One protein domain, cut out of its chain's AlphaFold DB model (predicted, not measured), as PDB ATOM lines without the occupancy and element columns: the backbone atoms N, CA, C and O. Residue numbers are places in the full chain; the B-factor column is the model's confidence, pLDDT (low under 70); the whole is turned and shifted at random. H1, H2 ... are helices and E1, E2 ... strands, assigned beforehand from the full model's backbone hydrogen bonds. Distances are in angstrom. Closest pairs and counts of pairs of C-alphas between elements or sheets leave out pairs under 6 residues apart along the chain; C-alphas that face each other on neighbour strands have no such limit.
ATOM      1  N   SER A   6     -40.867  -7.799 -25.338       83.31
ATOM      2  CA  SER A   6     -42.276  -7.504 -25.596       83.31
ATOM      3  C   SER A   6     -42.927  -6.812 -24.397       83.31
ATOM      4  O   SER A   6     -42.278  -6.565 -23.379       83.31
ATOM      5  N   ILE A   7     -44.213  -6.482 -24.524       84.50
ATOM      6  CA  ILE A   7     -45.062  -6.074 -23.403       84.50
ATOM      7  C   ILE A   7     -45.988  -7.243 -23.061       84.50
ATOM      8  O   ILE A   7     -46.594  -7.840 -23.952       84.50
ATOM      9  N   ALA A   8     -46.099  -7.562 -21.775       87.00
ATOM     10  CA  ALA A   8     -47.009  -8.567 -21.245       87.00
ATOM     11  C   ALA A   8     -47.838  -7.994 -20.092       87.00
ATOM     12  O   ALA A   8     -47.466  -7.004 -19.466       87.00
ATOM     13  N   SER A   9     -48.960  -8.643 -19.795       87.94
ATOM     14  CA  SER A   9     -49.761  -8.350 -18.608       87.94
ATOM     15  C   SER A   9     -49.252  -9.182 -17.433       87.94
ATOM     16  O   SER A   9     -49.142 -10.407 -17.540       87.94
ATOM     17  N   HIS A  10     -48.924  -8.533 -16.318       89.12
ATOM     18  CA  HIS A  10     -48.399  -9.183 -15.122       89.12
ATOM     19  C   HIS A  10     -49.104  -8.679 -13.863       89.12
ATOM     20  O   HIS A  10     -49.574  -7.547 -13.801       89.12
ATOM     21  N   LYS A  11     -49.186  -9.544 -12.852       88.81
ATOM     22  CA  LYS A  11     -49.631  -9.196 -11.507       88.81
ATOM     23  C   LYS A  11     -48.536  -9.615 -10.535       88.81
ATOM     24  O   LYS A  11     -48.292 -10.813 -10.381       88.81
ATOM     25  N   SER A  12     -47.913  -8.628  -9.899       83.50
ATOM     26  CA  SER A  12     -46.920  -8.843  -8.851       83.50
ATOM     27  C   SER A  12     -47.575  -9.249  -7.526       83.50
ATOM     28  O   SER A  12     -48.802  -9.349  -7.411       83.50
ATOM     29  N   LYS A  13     -46.746  -9.495  -6.512       82.69
ATOM     30  CA  LYS A  13     -47.183  -9.951  -5.192       82.69
ATOM     31  C   LYS A  13     -48.007  -8.892  -4.460       82.69
ATOM     32  O   LYS A  13     -49.002  -9.247  -3.825       82.69
ATOM     33  N   TYR A  14     -47.617  -7.623  -4.567       79.56
ATOM     34  CA  TYR A  14     -48.248  -6.522  -3.835       79.56
ATOM     35  C   TYR A  14     -49.216  -5.690  -4.693       79.56
ATOM     36  O   TYR A  14     -49.995  -4.900  -4.155       79.56
ATOM     37  N   SER A  15     -49.260  -5.912  -6.013       80.25
ATOM     38  CA  SER A  15     -50.237  -5.260  -6.892       80.25
ATOM     39  C   SER A  15     -51.668  -5.782  -6.687       80.25
ATOM     40  O   SER A  15     -51.938  -6.989  -6.650       80.25
ATOM     41  N   SER A  16     -52.636  -4.860  -6.646       81.94
ATOM     42  CA  SER A  16     -54.069  -5.179  -6.574       81.94
ATOM     43  C   SER A  16     -54.634  -5.727  -7.892       81.94
ATOM     44  O   SER A  16     -55.630  -6.456  -7.878       81.94
ATOM     45  N   GLY A  17     -53.981  -5.444  -9.023       84.94
ATOM     46  CA  GLY A  17     -54.449  -5.794 -10.362       84.94
ATOM     47  C   GLY A  17     -53.329  -6.182 -11.325       84.94
ATOM     48  O   GLY A  17     -52.150  -6.209 -10.972       84.94
ATOM     49  N   PHE A  18     -53.725  -6.511 -12.552       87.62
ATOM     50  CA  PHE A  18     -52.785  -6.699 -13.650       87.62
ATOM     51  C   PHE A  18     -52.344  -5.343 -14.196       87.62
ATOM     52  O   PHE A  18     -53.159  -4.428 -14.303       87.62
ATOM     53  N   TYR A  19     -51.078  -5.245 -14.572       84.44
ATOM     54  CA  TYR A  19     -50.489  -4.067 -15.188       84.44
ATOM     55  C   TYR A  19     -49.605  -4.475 -16.377       84.44
ATOM     56  O   TYR A  19     -49.117  -5.612 -16.427       84.44
ATOM     57  N   PRO A  20     -49.405  -3.581 -17.357       85.69
ATOM     58  CA  PRO A  20     -48.496  -3.842 -18.460       85.69
ATOM     59  C   PRO A  20     -47.041  -3.734 -17.985       85.69
ATOM     60  O   PRO A  20     -46.651  -2.800 -17.290       85.69
ATOM     61  N   THR A  21     -46.206  -4.689 -18.380       86.44
ATOM     62  CA  THR A  21     -44.776  -4.721 -18.048       86.44
ATOM     63  C   THR A  21     -43.949  -5.241 -19.215       86.44
ATOM     64  O   THR A  21     -44.483  -5.844 -20.148       86.44
ATOM     65  N   PHE A  22     -42.642  -4.999 -19.178       84.62
ATOM     66  CA  PHE A  22     -41.720  -5.586 -20.142       84.62
ATOM     67  C   PHE A  22     -41.603  -7.092 -19.917       84.62
ATOM     68  O   PHE A  22     -41.577  -7.567 -18.784       84.62
ATOM     69  N   ALA A  23     -41.483  -7.845 -21.001       86.44
ATOM     70  CA  ALA A  23     -41.270  -9.279 -20.969       86.44
ATOM     71  C   ALA A  23     -40.111  -9.678 -21.879       86.44
ATOM     72  O   ALA A  23     -39.923  -9.104 -22.950       86.44
ATOM     73  N   ILE A  24     -39.348 -10.676 -21.442       85.69
ATOM     74  CA  ILE A  24     -38.266 -11.290 -22.206       85.69
ATOM     75  C   ILE A  24     -38.700 -12.710 -22.560       85.69
ATOM     76  O   ILE A  24     -38.980 -13.518 -21.674       85.69
ATOM     77  N   ASP A  25     -38.815 -12.993 -23.857       87.00
ATOM     78  CA  ASP A  25     -39.371 -14.240 -24.399       87.00
ATOM     79  C   ASP A  25     -40.763 -14.567 -23.824       87.00
ATOM     80  O   ASP A  25     -41.095 -15.710 -23.518       87.00
ATOM     81  N   GLY A  26     -41.580 -13.526 -23.627       88.62
ATOM     82  CA  GLY A  26     -42.917 -13.637 -23.039       88.62
ATOM     83  C   GLY A  26     -42.941 -13.845 -21.520       88.62
ATOM     84  O   GLY A  26     -44.022 -13.917 -20.941       88.62
ATOM     85  N   VAL A  27     -41.784 -13.906 -20.853       90.00
ATOM     86  CA  VAL A  27     -41.693 -13.960 -19.388       90.00
ATOM     87  C   VAL A  27     -41.582 -12.533 -18.843       90.00
ATOM     88  O   VAL A  27     -40.627 -11.848 -19.212       90.00
ATOM     89  N   PRO A  28     -42.499 -12.073 -17.968       88.75
ATOM     90  CA  PRO A  28     -42.408 -10.756 -17.334       88.75
ATOM     91  C   PRO A  28     -41.031 -10.518 -16.718       88.75
ATOM     92  O   PRO A  28     -40.453 -11.439 -16.136       88.75
ATOM     93  N   LEU A  29     -40.497  -9.305 -16.854       83.44
ATOM     94  CA  LEU A  29     -39.152  -8.937 -16.409       83.44
ATOM     95  C   LEU A  29     -38.948  -9.243 -14.920       83.44
ATOM     96  O   LEU A  29     -37.896  -9.742 -14.529       83.44
ATOM     97  N   GLU A  30     -39.992  -9.032 -14.128       83.31
ATOM     98  CA  GLU A  30     -40.109  -9.323 -12.700       83.31
ATOM     99  C   GLU A  30     -39.857 -10.796 -12.363       83.31
ATOM    100  O   GLU A  30     -39.333 -11.124 -11.306       83.31
ATOM    101  N   VAL A  31     -40.207 -11.699 -13.281       87.06
ATOM    102  CA  VAL A  31     -40.032 -13.149 -13.131       87.06
ATOM    103  C   VAL A  31     -38.759 -13.621 -13.826       87.06
ATOM    104  O   VAL A  31     -38.088 -14.545 -13.364       87.06
ATOM    105  N   TRP A  32     -38.426 -13.021 -14.966       87.00
ATOM    106  CA  TRP A  32     -37.264 -13.396 -15.758       87.00
ATOM    107  C   TRP A  32     -35.961 -13.011 -15.055       87.00
ATOM    108  O   TRP A  32     -35.030 -13.814 -15.019       87.00
ATOM    109  N   LEU A  33     -35.894 -11.815 -14.464       80.69
ATOM    110  CA  LEU A  33     -34.664 -11.271 -13.897       80.69
ATOM    111  C   LEU A  33     -34.158 -12.056 -12.672       80.69
ATOM    112  O   LEU A  33     -32.983 -12.432 -12.699       80.69
ATOM    113  N   PRO A  34     -34.989 -12.411 -11.668       81.88
ATOM    114  CA  PRO A  34     -34.536 -13.222 -10.534       81.88
ATOM    115  C   PRO A  34     -34.005 -14.603 -10.944       81.88
ATOM    116  O   PRO A  34     -33.116 -15.148 -10.297       81.88
ATOM    117  N   ARG A  35     -34.488 -15.166 -12.064       85.38
ATOM    118  CA  ARG A  35     -33.974 -16.442 -12.604       85.38
ATOM    119  C   ARG A  35     -32.552 -16.328 -13.147       85.38
ATOM    120  O   ARG A  35     -31.830 -17.319 -13.139       85.38
ATOM    121  N   GLN A  36     -32.167 -15.152 -13.645       80.69
ATOM    122  CA  GLN A  36     -30.811 -14.894 -14.141       80.69
ATOM    123  C   GLN A  36     -29.884 -14.401 -13.029       80.69
ATOM    124  O   GLN A  36     -28.694 -14.707 -13.026       80.69
ATOM    125  N   ASN A  37     -30.430 -13.627 -12.093       75.31
ATOM    126  CA  ASN A  37     -29.723 -13.108 -10.938       75.31
ATOM    127  C   ASN A  37     -30.655 -13.116  -9.716       75.31
ATOM    128  O   ASN A  37     -31.435 -12.176  -9.563       75.31
ATOM    129  N   PRO A  38     -30.550 -14.112  -8.820       76.75
ATOM    130  CA  PRO A  38     -31.379 -14.180  -7.616       76.75
ATOM    131  C   PRO A  38     -31.262 -12.940  -6.719       76.75
ATOM    132  O   PRO A  38     -32.219 -12.567  -6.059       76.75
ATOM    133  N   ALA A  39     -30.125 -12.234  -6.746       71.94
ATOM    134  CA  ALA A  39     -29.956 -10.986  -6.001       71.94
ATOM    135  C   ALA A  39     -30.775  -9.808  -6.571       71.94
ATOM    136  O   ALA A  39     -30.723  -8.719  -6.014       71.94
ATOM    137  N   ALA A  40     -31.479  -9.997  -7.690       66.00
ATOM    138  CA  ALA A  40     -32.387  -9.021  -8.285       66.00
ATOM    139  C   ALA A  40     -33.862  -9.242  -7.889       66.00
ATOM    140  O   ALA A  40     -34.744  -8.586  -8.441       66.00
ATOM    141  N   GLU A  41     -34.133 -10.163  -6.958       67.31
ATOM    142  CA  GLU A  41     -35.442 -10.400  -6.339       67.31
ATOM    143  C   GLU A  41     -35.816  -9.230  -5.403       67.31
ATOM    144  O   GLU A  41     -35.835  -9.357  -4.185       67.31
ATOM    145  N   PHE A  42     -36.053  -8.051  -5.981       63.53
ATOM    146  CA  PHE A  42     -36.494  -6.839  -5.273       63.53
ATOM    147  C   PHE A  42     -37.999  -6.583  -5.433       63.53
ATOM    148  O   PHE A  42     -38.432  -5.436  -5.333       63.53
ATOM    149  N   ASP A  43     -38.762  -7.633  -5.767       73.50
ATOM    150  CA  ASP A  43     -40.163  -7.543  -6.183       73.50
ATOM    151  C   ASP A  43     -40.372  -6.345  -7.137       73.50
ATOM    152  O   ASP A  43     -41.098  -5.399  -6.872       73.50
ATOM    153  N   LEU A  44     -39.599  -6.313  -8.224       75.00
ATOM    154  CA  LEU A  44     -39.528  -5.149  -9.104       75.00
ATOM    155  C   LEU A  44     -40.835  -4.951  -9.883       75.00
ATOM    156  O   LEU A  44     -41.565  -5.896 -10.131       75.00
ATOM    157  N   VAL A  45     -41.081  -3.733 -10.345       79.50
ATOM    158  CA  VAL A  45     -42.143  -3.331 -11.271       79.50
ATOM    159  C   VAL A  45     -41.517  -2.385 -12.267       79.50
ATOM    160  O   VAL A  45     -40.917  -1.380 -11.881       79.50
ATOM    161  N   ALA A  46     -41.656  -2.657 -13.559       79.81
ATOM    162  CA  ALA A  46     -41.281  -1.664 -14.555       79.81
ATOM    163  C   ALA A  46     -42.119  -0.391 -14.364       79.81
ATOM    164  O   ALA A  46     -43.339  -0.476 -14.290       79.81
ATOM    165  N   ALA A  47     -41.495   0.793 -14.376       76.12
ATOM    166  CA  ALA A  47     -42.207   2.081 -14.305       76.12
ATOM    167  C   ALA A  47     -43.260   2.244 -15.422       76.12
ATOM    168  O   ALA A  47     -44.184   3.048 -15.324       76.12
ATOM    169  N   HIS A  48     -43.132   1.424 -16.466       75.12
ATOM    170  CA  HIS A  48     -44.134   1.165 -17.487       75.12
ATOM    171  C   HIS A  48     -45.540   0.837 -16.952       75.12
ATOM    172  O   HIS A  48     -46.519   1.175 -17.604       75.12
ATOM    173  N   SER A  49     -45.661   0.235 -15.768       71.25
ATOM    174  CA  SER A  49     -46.946  -0.116 -15.149       71.25
ATOM    175  C   SER A  49     -47.874   1.082 -14.917       71.25
ATOM    176  O   SER A  49     -49.081   0.899 -14.778       71.25
ATOM    177  N   GLY A  50     -47.324   2.301 -14.889       70.00
ATOM    178  CA  GLY A  50     -48.081   3.549 -14.819       70.00
ATOM    179  C   GLY A  50     -48.701   3.997 -16.147       70.00
ATOM    180  O   GLY A  50     -49.341   5.046 -16.175       70.00
ATOM    181  N   LEU A  51     -48.504   3.256 -17.242       72.75
ATOM    182  CA  LEU A  51     -49.168   3.506 -18.520       72.75
ATOM    183  C   LEU A  51     -50.474   2.714 -18.592       72.75
ATOM    184  O   LEU A  51     -50.514   1.519 -18.303       72.75
ATOM    185  N   TYR A  52     -51.557   3.399 -18.957       70.56
ATOM    186  CA  TYR A  52     -52.915   2.858 -18.834       70.56
ATOM    187  C   TYR A  52     -53.585   2.568 -20.180       70.56
ATOM    188  O   TYR A  52     -54.693   2.032 -20.194       70.56
ATOM    189  N   SER A  53     -52.947   2.914 -21.302       75.81
ATOM    190  CA  SER A  53     -53.521   2.758 -22.638       75.81
ATOM    191  C   SER A  53     -52.555   2.110 -23.633       75.81
ATOM    192  O   SER A  53     -51.335   2.211 -23.509       75.81
ATOM    193  N   ASP A  54     -53.110   1.470 -24.662       76.62
ATOM    194  CA  ASP A  54     -52.315   0.914 -25.764       76.62
ATOM    195  C   ASP A  54     -51.571   2.010 -26.548       76.62
ATOM    196  O   ASP A  54     -50.483   1.765 -27.066       76.62
ATOM    197  N   GLU A  55     -52.112   3.231 -26.598       80.44
ATOM    198  CA  GLU A  55     -51.434   4.391 -27.191       80.44
ATOM    199  C   GLU A  55     -50.172   4.769 -26.405       80.44
ATOM    200  O   GLU A  55     -49.120   5.008 -27.001       80.44
ATOM    201  N   ASP A  56     -50.236   4.743 -25.072       79.94
ATOM    202  CA  ASP A  56     -49.073   4.998 -24.220       79.94
ATOM    203  C   ASP A  56     -47.986   3.923 -24.416       79.94
ATOM    204  O   ASP A  56     -46.791   4.231 -24.477       79.94
ATOM    205  N   ASN A  57     -48.393   2.662 -24.603       76.44
ATOM    206  CA  ASN A  57     -47.479   1.562 -24.919       76.44
ATOM    207  C   ASN A  57     -46.770   1.777 -26.270       76.44
ATOM    208  O   ASN A  57     -45.578   1.489 -26.401       76.44
ATOM    209  N   LEU A  58     -47.474   2.303 -27.279       79.00
ATOM    210  CA  LEU A  58     -46.883   2.629 -28.583       79.00
ATOM    211  C   LEU A  58     -45.829   3.739 -28.474       79.00
ATOM    212  O   LEU A  58     -44.791   3.653 -29.133       79.00
ATOM    213  N   LEU A  59     -46.045   4.738 -27.611       78.94
ATOM    214  CA  LEU A  59     -45.067   5.807 -27.366       78.94
ATOM    215  C   LEU A  59     -43.761   5.284 -26.761       78.94
ATOM    216  O   LEU A  59     -42.689   5.821 -27.045       78.94
ATOM    217  N   ILE A  60     -43.823   4.238 -25.932       78.31
ATOM    218  CA  ILE A  60     -42.609   3.577 -25.446       78.31
ATOM    219  C   ILE A  60     -41.851   2.953 -26.602       78.31
ATOM    220  O   ILE A  60     -40.650   3.186 -26.714       78.31
ATOM    221  N   TRP A  61     -42.533   2.185 -27.456       77.25
ATOM    222  CA  TRP A  61     -41.888   1.531 -28.590       77.25
ATOM    223  C   TRP A  61     -41.229   2.537 -29.525       77.25
ATOM    224  O   TRP A  61     -40.077   2.334 -29.894       77.25
ATOM    225  N   ASP A  62     -41.896   3.651 -29.818       77.50
ATOM    226  CA  ASP A  62     -41.324   4.736 -30.621       77.50
ATOM    227  C   ASP A  62     -40.029   5.305 -30.007       77.50
ATOM    228  O   ASP A  62     -39.083   5.633 -30.719       77.50
ATOM    229  N   ARG A  63     -39.939   5.363 -28.671       77.00
ATOM    230  CA  ARG A  63     -38.766   5.908 -27.969       77.00
ATOM    231  C   ARG A  63     -37.631   4.920 -27.745       77.00
ATOM    232  O   ARG A  63     -36.476   5.343 -27.724       77.00
ATOM    233  N   ILE A  64     -37.929   3.642 -27.515       74.88
ATOM    234  CA  ILE A  64     -36.893   2.635 -27.236       74.88
ATOM    235  C   ILE A  64     -36.375   1.971 -28.513       74.88
ATOM    236  O   ILE A  64     -35.250   1.471 -28.531       74.88
ATOM    237  N   TYR A  65     -37.162   1.970 -29.592       72.25
ATOM    238  CA  TYR A  65     -36.804   1.261 -30.810       72.25
ATOM    239  C   TYR A  65     -35.754   2.014 -31.638       72.25
ATOM    240  O   TYR A  65     -36.002   3.083 -32.191       72.25
ATOM    241  N   SER A  66     -34.568   1.416 -31.788       66.38
ATOM    242  CA  SER A  66     -33.588   1.879 -32.775       66.38
ATOM    243  C   SER A  66     -33.996   1.397 -34.168       66.38
ATOM    244  O   SER A  66     -34.117   0.199 -34.405       66.38
ATOM    245  N   THR A  67     -34.223   2.318 -35.103       63.94
ATOM    246  CA  THR A  67     -34.748   2.003 -36.443       63.94
ATOM    247  C   THR A  67     -33.686   1.568 -37.452       63.94
ATOM    248  O   THR A  67     -34.038   1.113 -38.538       63.94
ATOM    249  N   ALA A  68     -32.397   1.670 -37.121       70.44
ATOM    250  CA  ALA A  68     -31.314   1.315 -38.030       70.44
ATOM    251  C   ALA A  68     -30.910  -0.168 -37.864       70.44
ATOM    252  O   ALA A  68     -30.429  -0.554 -36.794       70.44
ATOM    253  N   PRO A  69     -31.070  -1.018 -38.900       69.88
ATOM    254  CA  PRO A  69     -30.684  -2.426 -38.830       69.88
ATOM    255  C   PRO A  69     -29.218  -2.605 -38.421       69.88
ATOM    256  O   PRO A  69     -28.331  -1.896 -38.900       69.88
ATOM    257  N   GLY A  70     -28.959  -3.558 -37.524       71.75
ATOM    258  CA  GLY A  70     -27.612  -3.865 -37.037       71.75
ATOM    259  C   GLY A  70     -27.088  -2.923 -35.949       71.75
ATOM    260  O   GLY A  70     -25.988  -3.142 -35.441       71.75
ATOM    261  N   TRP A  71     -27.855  -1.901 -35.554       76.88
ATOM    262  CA  TRP A  71     -27.472  -1.035 -34.443       76.88
ATOM    263  C   TRP A  71     -27.706  -1.718 -33.101       76.88
ATOM    264  O   TRP A  71     -28.704  -2.415 -32.894       76.88
ATOM    265  N   LYS A  72     -26.772  -1.463 -32.183       78.88
ATOM    266  CA  LYS A  72     -26.891  -1.788 -30.767       78.88
ATOM    267  C   LYS A  72     -27.160  -0.505 -30.000       78.88
ATOM    268  O   LYS A  72     -26.378   0.436 -30.107       78.88
ATOM    269  N   THR A  73     -28.235  -0.467 -29.230       79.06
ATOM    270  CA  THR A  73     -28.573   0.667 -28.370       79.06
ATOM    271  C   THR A  73     -28.715   0.208 -26.929       79.06
ATOM    272  O   THR A  73     -29.120  -0.923 -26.671       79.06
ATOM    273  N   LEU A  74     -28.364   1.067 -25.979       80.19
ATOM    274  CA  LEU A  74     -28.633   0.815 -24.569       80.19
ATOM    275  C   LEU A  74     -29.995   1.413 -24.225       80.19
ATOM    276  O   LEU A  74     -30.226   2.602 -24.429       80.19
ATOM    277  N   VAL A  75     -30.876   0.582 -23.685       79.06
ATOM    278  CA  VAL A  75     -32.215   0.943 -23.233       79.06
ATOM    279  C   VAL A  75     -32.216   0.905 -21.704       79.06
ATOM    280  O   VAL A  75     -32.150  -0.179 -21.115       79.06
ATOM    281  N   PRO A  76     -32.240   2.064 -21.033       79.44
ATOM    282  CA  PRO A  76     -32.416   2.114 -19.592       79.44
ATOM    283  C   PRO A  76     -33.884   1.837 -19.251       79.44
ATOM    284  O   PRO A  76     -34.779   2.588 -19.635       79.44
ATOM    285  N   LEU A  77     -34.130   0.759 -18.513       80.62
ATOM    286  CA  LEU A  77     -35.442   0.395 -17.994       80.62
ATOM    287  C   LEU A  77     -35.504   0.789 -16.521       80.62
ATOM    288  O   LEU A  77     -34.794   0.221 -15.688       80.62
ATOM    289  N   LEU A  78     -36.342   1.773 -16.198       81.88
ATOM    290  CA  LEU A  78     -36.612   2.134 -14.812       81.88
ATOM    291  C   LEU A  78     -37.520   1.070 -14.190       81.88
ATOM    292  O   LEU A  78     -38.617   0.816 -14.691       81.88
ATOM    293  N   VAL A  79     -37.059   0.469 -13.100       81.00
ATOM    294  CA  VAL A  79     -37.819  -0.495 -12.304       81.00
ATOM    295  C   VAL A  79     -37.865  -0.027 -10.856       81.00
ATOM    296  O   VAL A  79     -36.870   0.468 -10.335       81.00
ATOM    297  N   CYS A  80     -39.011  -0.157 -10.210       79.25
ATOM    298  CA  CYS A  80     -39.236   0.238  -8.822       79.25
ATOM    299  C   CYS A  80     -39.672  -0.974  -8.009       79.25
ATOM    300  O   CYS A  80     -40.197  -1.908  -8.600       79.25
ATOM    301  N   SER A  81     -39.463  -0.993  -6.696       78.88
ATOM    302  CA  SER A  81     -40.062  -2.059  -5.889       78.88
ATOM    303  C   SER A  81     -41.593  -1.958  -5.910       78.88
ATOM    304  O   SER A  81     -42.160  -0.860  -5.968       78.88
ATOM    305  N   ASP A  82     -42.270  -3.103  -5.910       76.50
ATOM    306  CA  ASP A  82     -43.728  -3.216  -5.853       76.50
ATOM    307  C   ASP A  82     -44.277  -3.060  -4.424       76.50
ATOM    308  O   ASP A  82     -45.491  -2.935  -4.243       76.50
ATOM    309  N   ASP A  83     -43.393  -3.018  -3.423       74.62
ATOM    310  CA  ASP A  83     -43.704  -2.976  -1.992       74.62
ATOM    311  C   ASP A  83     -44.003  -1.561  -1.453       74.62
ATOM    312  O   ASP A  83     -44.244  -1.382  -0.255       74.62
ATOM    313  N   LEU A  84     -44.061  -0.566  -2.351       67.25
ATOM    314  CA  LEU A  84     -44.300   0.857  -2.079       67.25
ATOM    315  C   LEU A  84     -43.169   1.568  -1.311       67.25
ATOM    316  O   LEU A  84     -43.397   2.656  -0.776       67.25
ATOM    317  N   ASP A  85     -41.948   1.026  -1.289       73.12
ATOM    318  CA  ASP A  85     -40.787   1.677  -0.666       73.12
ATOM    319  C   ASP A  85     -40.229   2.884  -1.460       73.12
ATOM    320  O   ASP A  85     -39.336   3.591  -0.986       73.12
ATOM    321  N   LEU A  86     -40.783   3.142  -2.655       69.12
ATOM    322  CA  LEU A  86     -40.378   4.182  -3.613       69.12
ATOM    323  C   LEU A  86     -38.909   4.083  -4.067       69.12
ATOM    324  O   LEU A  86     -38.374   5.026  -4.659       69.12
ATOM    325  N   THR A  87     -38.246   2.952  -3.831       77.06
ATOM    326  CA  THR A  87     -36.900   2.685  -4.322       77.06
ATOM    327  C   THR A  87     -36.983   2.217  -5.769       77.06
ATOM    328  O   THR A  87     -37.575   1.186  -6.079       77.06
ATOM    329  N   CYS A  88     -36.330   2.956  -6.668       78.31
ATOM    330  CA  CYS A  88     -36.171   2.554  -8.059       78.31
ATOM    331  C   CYS A  88     -34.699   2.333  -8.408       78.31
ATOM    332  O   CYS A  88     -33.804   3.005  -7.894       78.31
ATOM    333  N   THR A  89     -34.457   1.395  -9.315       78.44
ATOM    334  CA  THR A  89     -33.162   1.123  -9.931       78.44
ATOM    335  C   THR A  89     -33.306   1.111 -11.451       78.44
ATOM    336  O   THR A  89     -34.411   1.047 -11.994       78.44
ATOM    337  N   VAL A  90     -32.186   1.214 -12.159       79.19
ATOM    338  CA  VAL A  90     -32.160   1.166 -13.623       79.19
ATOM    339  C   VAL A  90     -31.542  -0.147 -14.063       79.19
ATOM    340  O   VAL A  90     -30.388  -0.448 -13.759       79.19
ATOM    341  N   ILE A  91     -32.306  -0.908 -14.837       77.69
ATOM    342  CA  ILE A  91     -31.802  -2.061 -15.567       77.69
ATOM    343  C   ILE A  91     -31.349  -1.578 -16.939       77.69
ATOM    344  O   ILE A  91     -32.137  -1.027 -17.703       77.69
ATOM    345  N   VAL A  92     -30.081  -1.804 -17.274       77.12
ATOM    346  CA  VAL A  92     -29.572  -1.500 -18.613       77.12
ATOM    347  C   VAL A  92     -29.739  -2.728 -19.499       77.12
ATOM    348  O   VAL A  92     -29.139  -3.778 -19.251       77.12
ATOM    349  N   ALA A  93     -30.552  -2.573 -20.538       76.56
ATOM    350  CA  ALA A  93     -30.775  -3.553 -21.585       76.56
ATOM    351  C   ALA A  93     -30.008  -3.144 -22.850       76.56
ATOM    352  O   ALA A  93     -30.213  -2.057 -23.371       76.56
ATOM    353  N   GLU A  94     -29.135  -3.995 -23.388       78.56
ATOM    354  CA  GLU A  94     -28.631  -3.796 -24.757       78.56
ATOM    355  C   GLU A  94     -29.682  -4.306 -25.738       78.56
ATOM    356  O   GLU A  94     -29.922  -5.505 -25.729       78.56
ATOM    357  N   GLN A  95     -30.255  -3.422 -26.561       77.88
ATOM    358  CA  GLN A  95     -31.151  -3.709 -27.682       77.88
ATOM    359  C   GLN A  95     -30.379  -3.821 -29.002       77.88
ATOM    360  O   GLN A  95     -29.642  -2.906 -29.358       77.88
ATOM    361  N   CYS A  96     -30.611  -4.881 -29.779       76.06
ATOM    362  CA  CYS A  96     -30.195  -4.956 -31.187       76.06
ATOM    363  C   CYS A  96     -31.417  -4.893 -32.114       76.06
ATOM    364  O   CYS A  96     -32.358  -5.660 -31.911       76.06
ATOM    365  N   ALA A  97     -31.396  -4.017 -33.121       71.00
ATOM    366  CA  ALA A  97     -32.463  -3.912 -34.118       71.00
ATOM    367  C   ALA A  97     -32.220  -4.864 -35.302       71.00
ATOM    368  O   ALA A  97     -31.161  -4.815 -35.937       71.00
ATOM    369  N   HIS A  98     -33.202  -5.715 -35.614       67.69
ATOM    370  CA  HIS A  98     -33.169  -6.611 -36.777       67.69
ATOM    371  C   HIS A  98     -34.228  -6.223 -37.813       67.69
ATOM    372  O   HIS A  98     -35.238  -5.603 -37.484       67.69
ATOM    373  N   GLU A  99     -34.029  -6.647 -39.063       58.78
ATOM    374  CA  GLU A  99     -34.867  -6.306 -40.230       58.78
ATOM    375  C   GLU A  99     -36.370  -6.627 -40.067       58.78
ATOM    376  O   GLU A  99     -37.187  -6.120 -40.825       58.78
ATOM    377  N   HIS A 100     -36.743  -7.442 -39.072       56.41
ATOM    378  CA  HIS A 100     -38.112  -7.904 -38.799       56.41
ATOM    379  C   HIS A 100     -38.660  -7.436 -37.429       56.41
ATOM    380  O   HIS A 100     -39.401  -8.165 -36.777       56.41
ATOM    381  N   GLN A 101     -38.296  -6.232 -36.968       51.59
ATOM    382  CA  GLN A 101     -38.831  -5.601 -35.739       51.59
ATOM    383  C   GLN A 101     -38.499  -6.297 -34.407       51.59
ATOM    384  O   GLN A 101     -38.993  -5.911 -33.350       51.59
ATOM    385  N   SER A 102     -37.641  -7.314 -34.422       51.50
ATOM    386  CA  SER A 102     -37.271  -8.046 -33.211       51.50
ATOM    387  C   SER A 102     -36.264  -7.238 -32.389       51.50
ATOM    388  O   SER A 102     -35.188  -6.900 -32.886       51.50
ATOM    389  N   VAL A 103     -36.617  -6.937 -31.139       56.41
ATOM    390  CA  VAL A 103     -35.753  -6.262 -30.162       56.41
ATOM    391  C   VAL A 103     -35.095  -7.299 -29.273       56.41
ATOM    392  O   VAL A 103     -35.791  -8.075 -28.619       56.41
ATOM    393  N   PHE A 104     -33.764  -7.290 -29.226       58.75
ATOM    394  CA  PHE A 104     -33.008  -8.254 -28.429       58.75
ATOM    395  C   PHE A 104     -32.388  -7.648 -27.203       58.75
ATOM    396  O   PHE A 104     -31.563  -6.777 -27.393       58.75
ATOM    397  N   VAL A 105     -32.704  -8.140 -26.005       56.81
ATOM    398  CA  VAL A 105     -32.216  -7.551 -24.750       56.81
ATOM    399  C   VAL A 105     -31.163  -8.418 -24.059       56.81
ATOM    400  O   VAL A 105     -31.431  -9.556 -23.672       56.81
ATOM    401  N   SER A 106     -29.974  -7.854 -23.830       54.69
ATOM    402  CA  SER A 106     -29.027  -8.362 -22.830       54.69
ATOM    403  C   SER A 106     -29.090  -7.492 -21.581       54.69
ATOM    404  O   SER A 106     -28.692  -6.328 -21.611       54.69
ATOM    405  N   VAL A 107     -29.591  -8.065 -20.486       57.00
ATOM    406  CA  VAL A 107     -29.571  -7.419 -19.174       57.00
ATOM    407  C   VAL A 107     -28.249  -7.729 -18.488       57.00
ATOM    408  O   VAL A 107     -27.915  -8.896 -18.279       57.00
ATOM    409  N   ARG A 108     -27.508  -6.688 -18.102       54.50
ATOM    410  CA  ARG A 108     -26.387  -6.837 -17.169       54.50
ATOM    411  C   ARG A 108     -26.836  -6.384 -15.782       54.50
ATOM    412  O   ARG A 108     -27.391  -5.291 -15.681       54.50
ATOM    413  N   PRO A 109     -26.603  -7.179 -14.722       47.94
ATOM    414  CA  PRO A 109     -26.862  -6.724 -13.366       47.94
ATOM    415  C   PRO A 109     -25.961  -5.520 -13.079       47.94
ATOM    416  O   PRO A 109     -24.742  -5.652 -12.993       47.94
TER     417      PRO A 109
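This is residues 6 to 109 of the 117 residues of an uncharacterized protein of Pseudomonas sp. GM50 (UniProt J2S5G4). A curled sheet of four strands, E3, E4, E5 and E6, is partly covered by a small hairpin, E1 and E2, in an uneven sandwich of two sheets face to face. Helix H1 packs beside the hairpin on E2 and E3, while H3 lies far from the middle and reaches the large sheet with its last residues, 63 to 64. The printed part has 104 residues with three named helices and six named strands, in the order E1 E2 H1 E3 H2 H3 E4 E5 E6; the class is mixed. The large sheet runs E3, E4, E5, E6, the small one E1, E2, both antiparallel. The whole is compact, with a radius of gyration of the C-alphas of 13.6 A and a rounded outline of 39 by 31 by 22 A.

Find C-alpha 6 at (-42.276, -7.504, -25.596), where E1, residues 6 to 10, begins. E2 follows at residues 19 to 24, then H1 at 29 to 36, E3 at 44 to 46 and H2 at 47 to 50. H3, residues 54 to 64, is 15.6 A long. From C-alpha 72 at (-26.891, -1.788, -30.767), E4 runs 28.2 A to residue 81. E5, residues 88 to 97, is 27.1 A long, and E6, residues 103 to 108, ends at (-26.387, -6.837, -17.169).

Start with the strongly twisted large sheet, where E4, E5 and E6 form a meander, each strand the antiparallel neighbour of the one before. Look for N 75 and O 93, 2.7 A apart, between E4 and E5, and N 94 and O 106, 3.0 A, between E5 and E6. Edge strand E3 is the antiparallel neighbour of E4, with N 45 and O 80 within hydrogen-bond range at 2.7 A. In the hairpin E1 and E2, N 8 and O 21 are 2.9 A apart. The two sheets' facing parts are 11.1 A centre to centre. E2 touches E3, closest at the C-alphas of Thr 21 and Ala 46, 5.8 A. H1 is on the large sheet at a height of 8.4 A; it touches E3, closest at the C-alphas of Glu 30 and Leu 44, 5.5 A. H2 and H3 only graze this sheet. Every O i to N i+4 pair is within hydrogen-bond range in H3; H1 has 2 of 4, and 3 of 5 O i to N i+3 pairs; H2 is too short for an i+4 pair.

The C-alphas farthest apart, those of Asp 85 and Glu 99, are 40.8 A apart. The printed part has no cut, and no link is long. Mean pLDDT of the printed part is 76.0; look for low confidence at residues 98 to 109, among others.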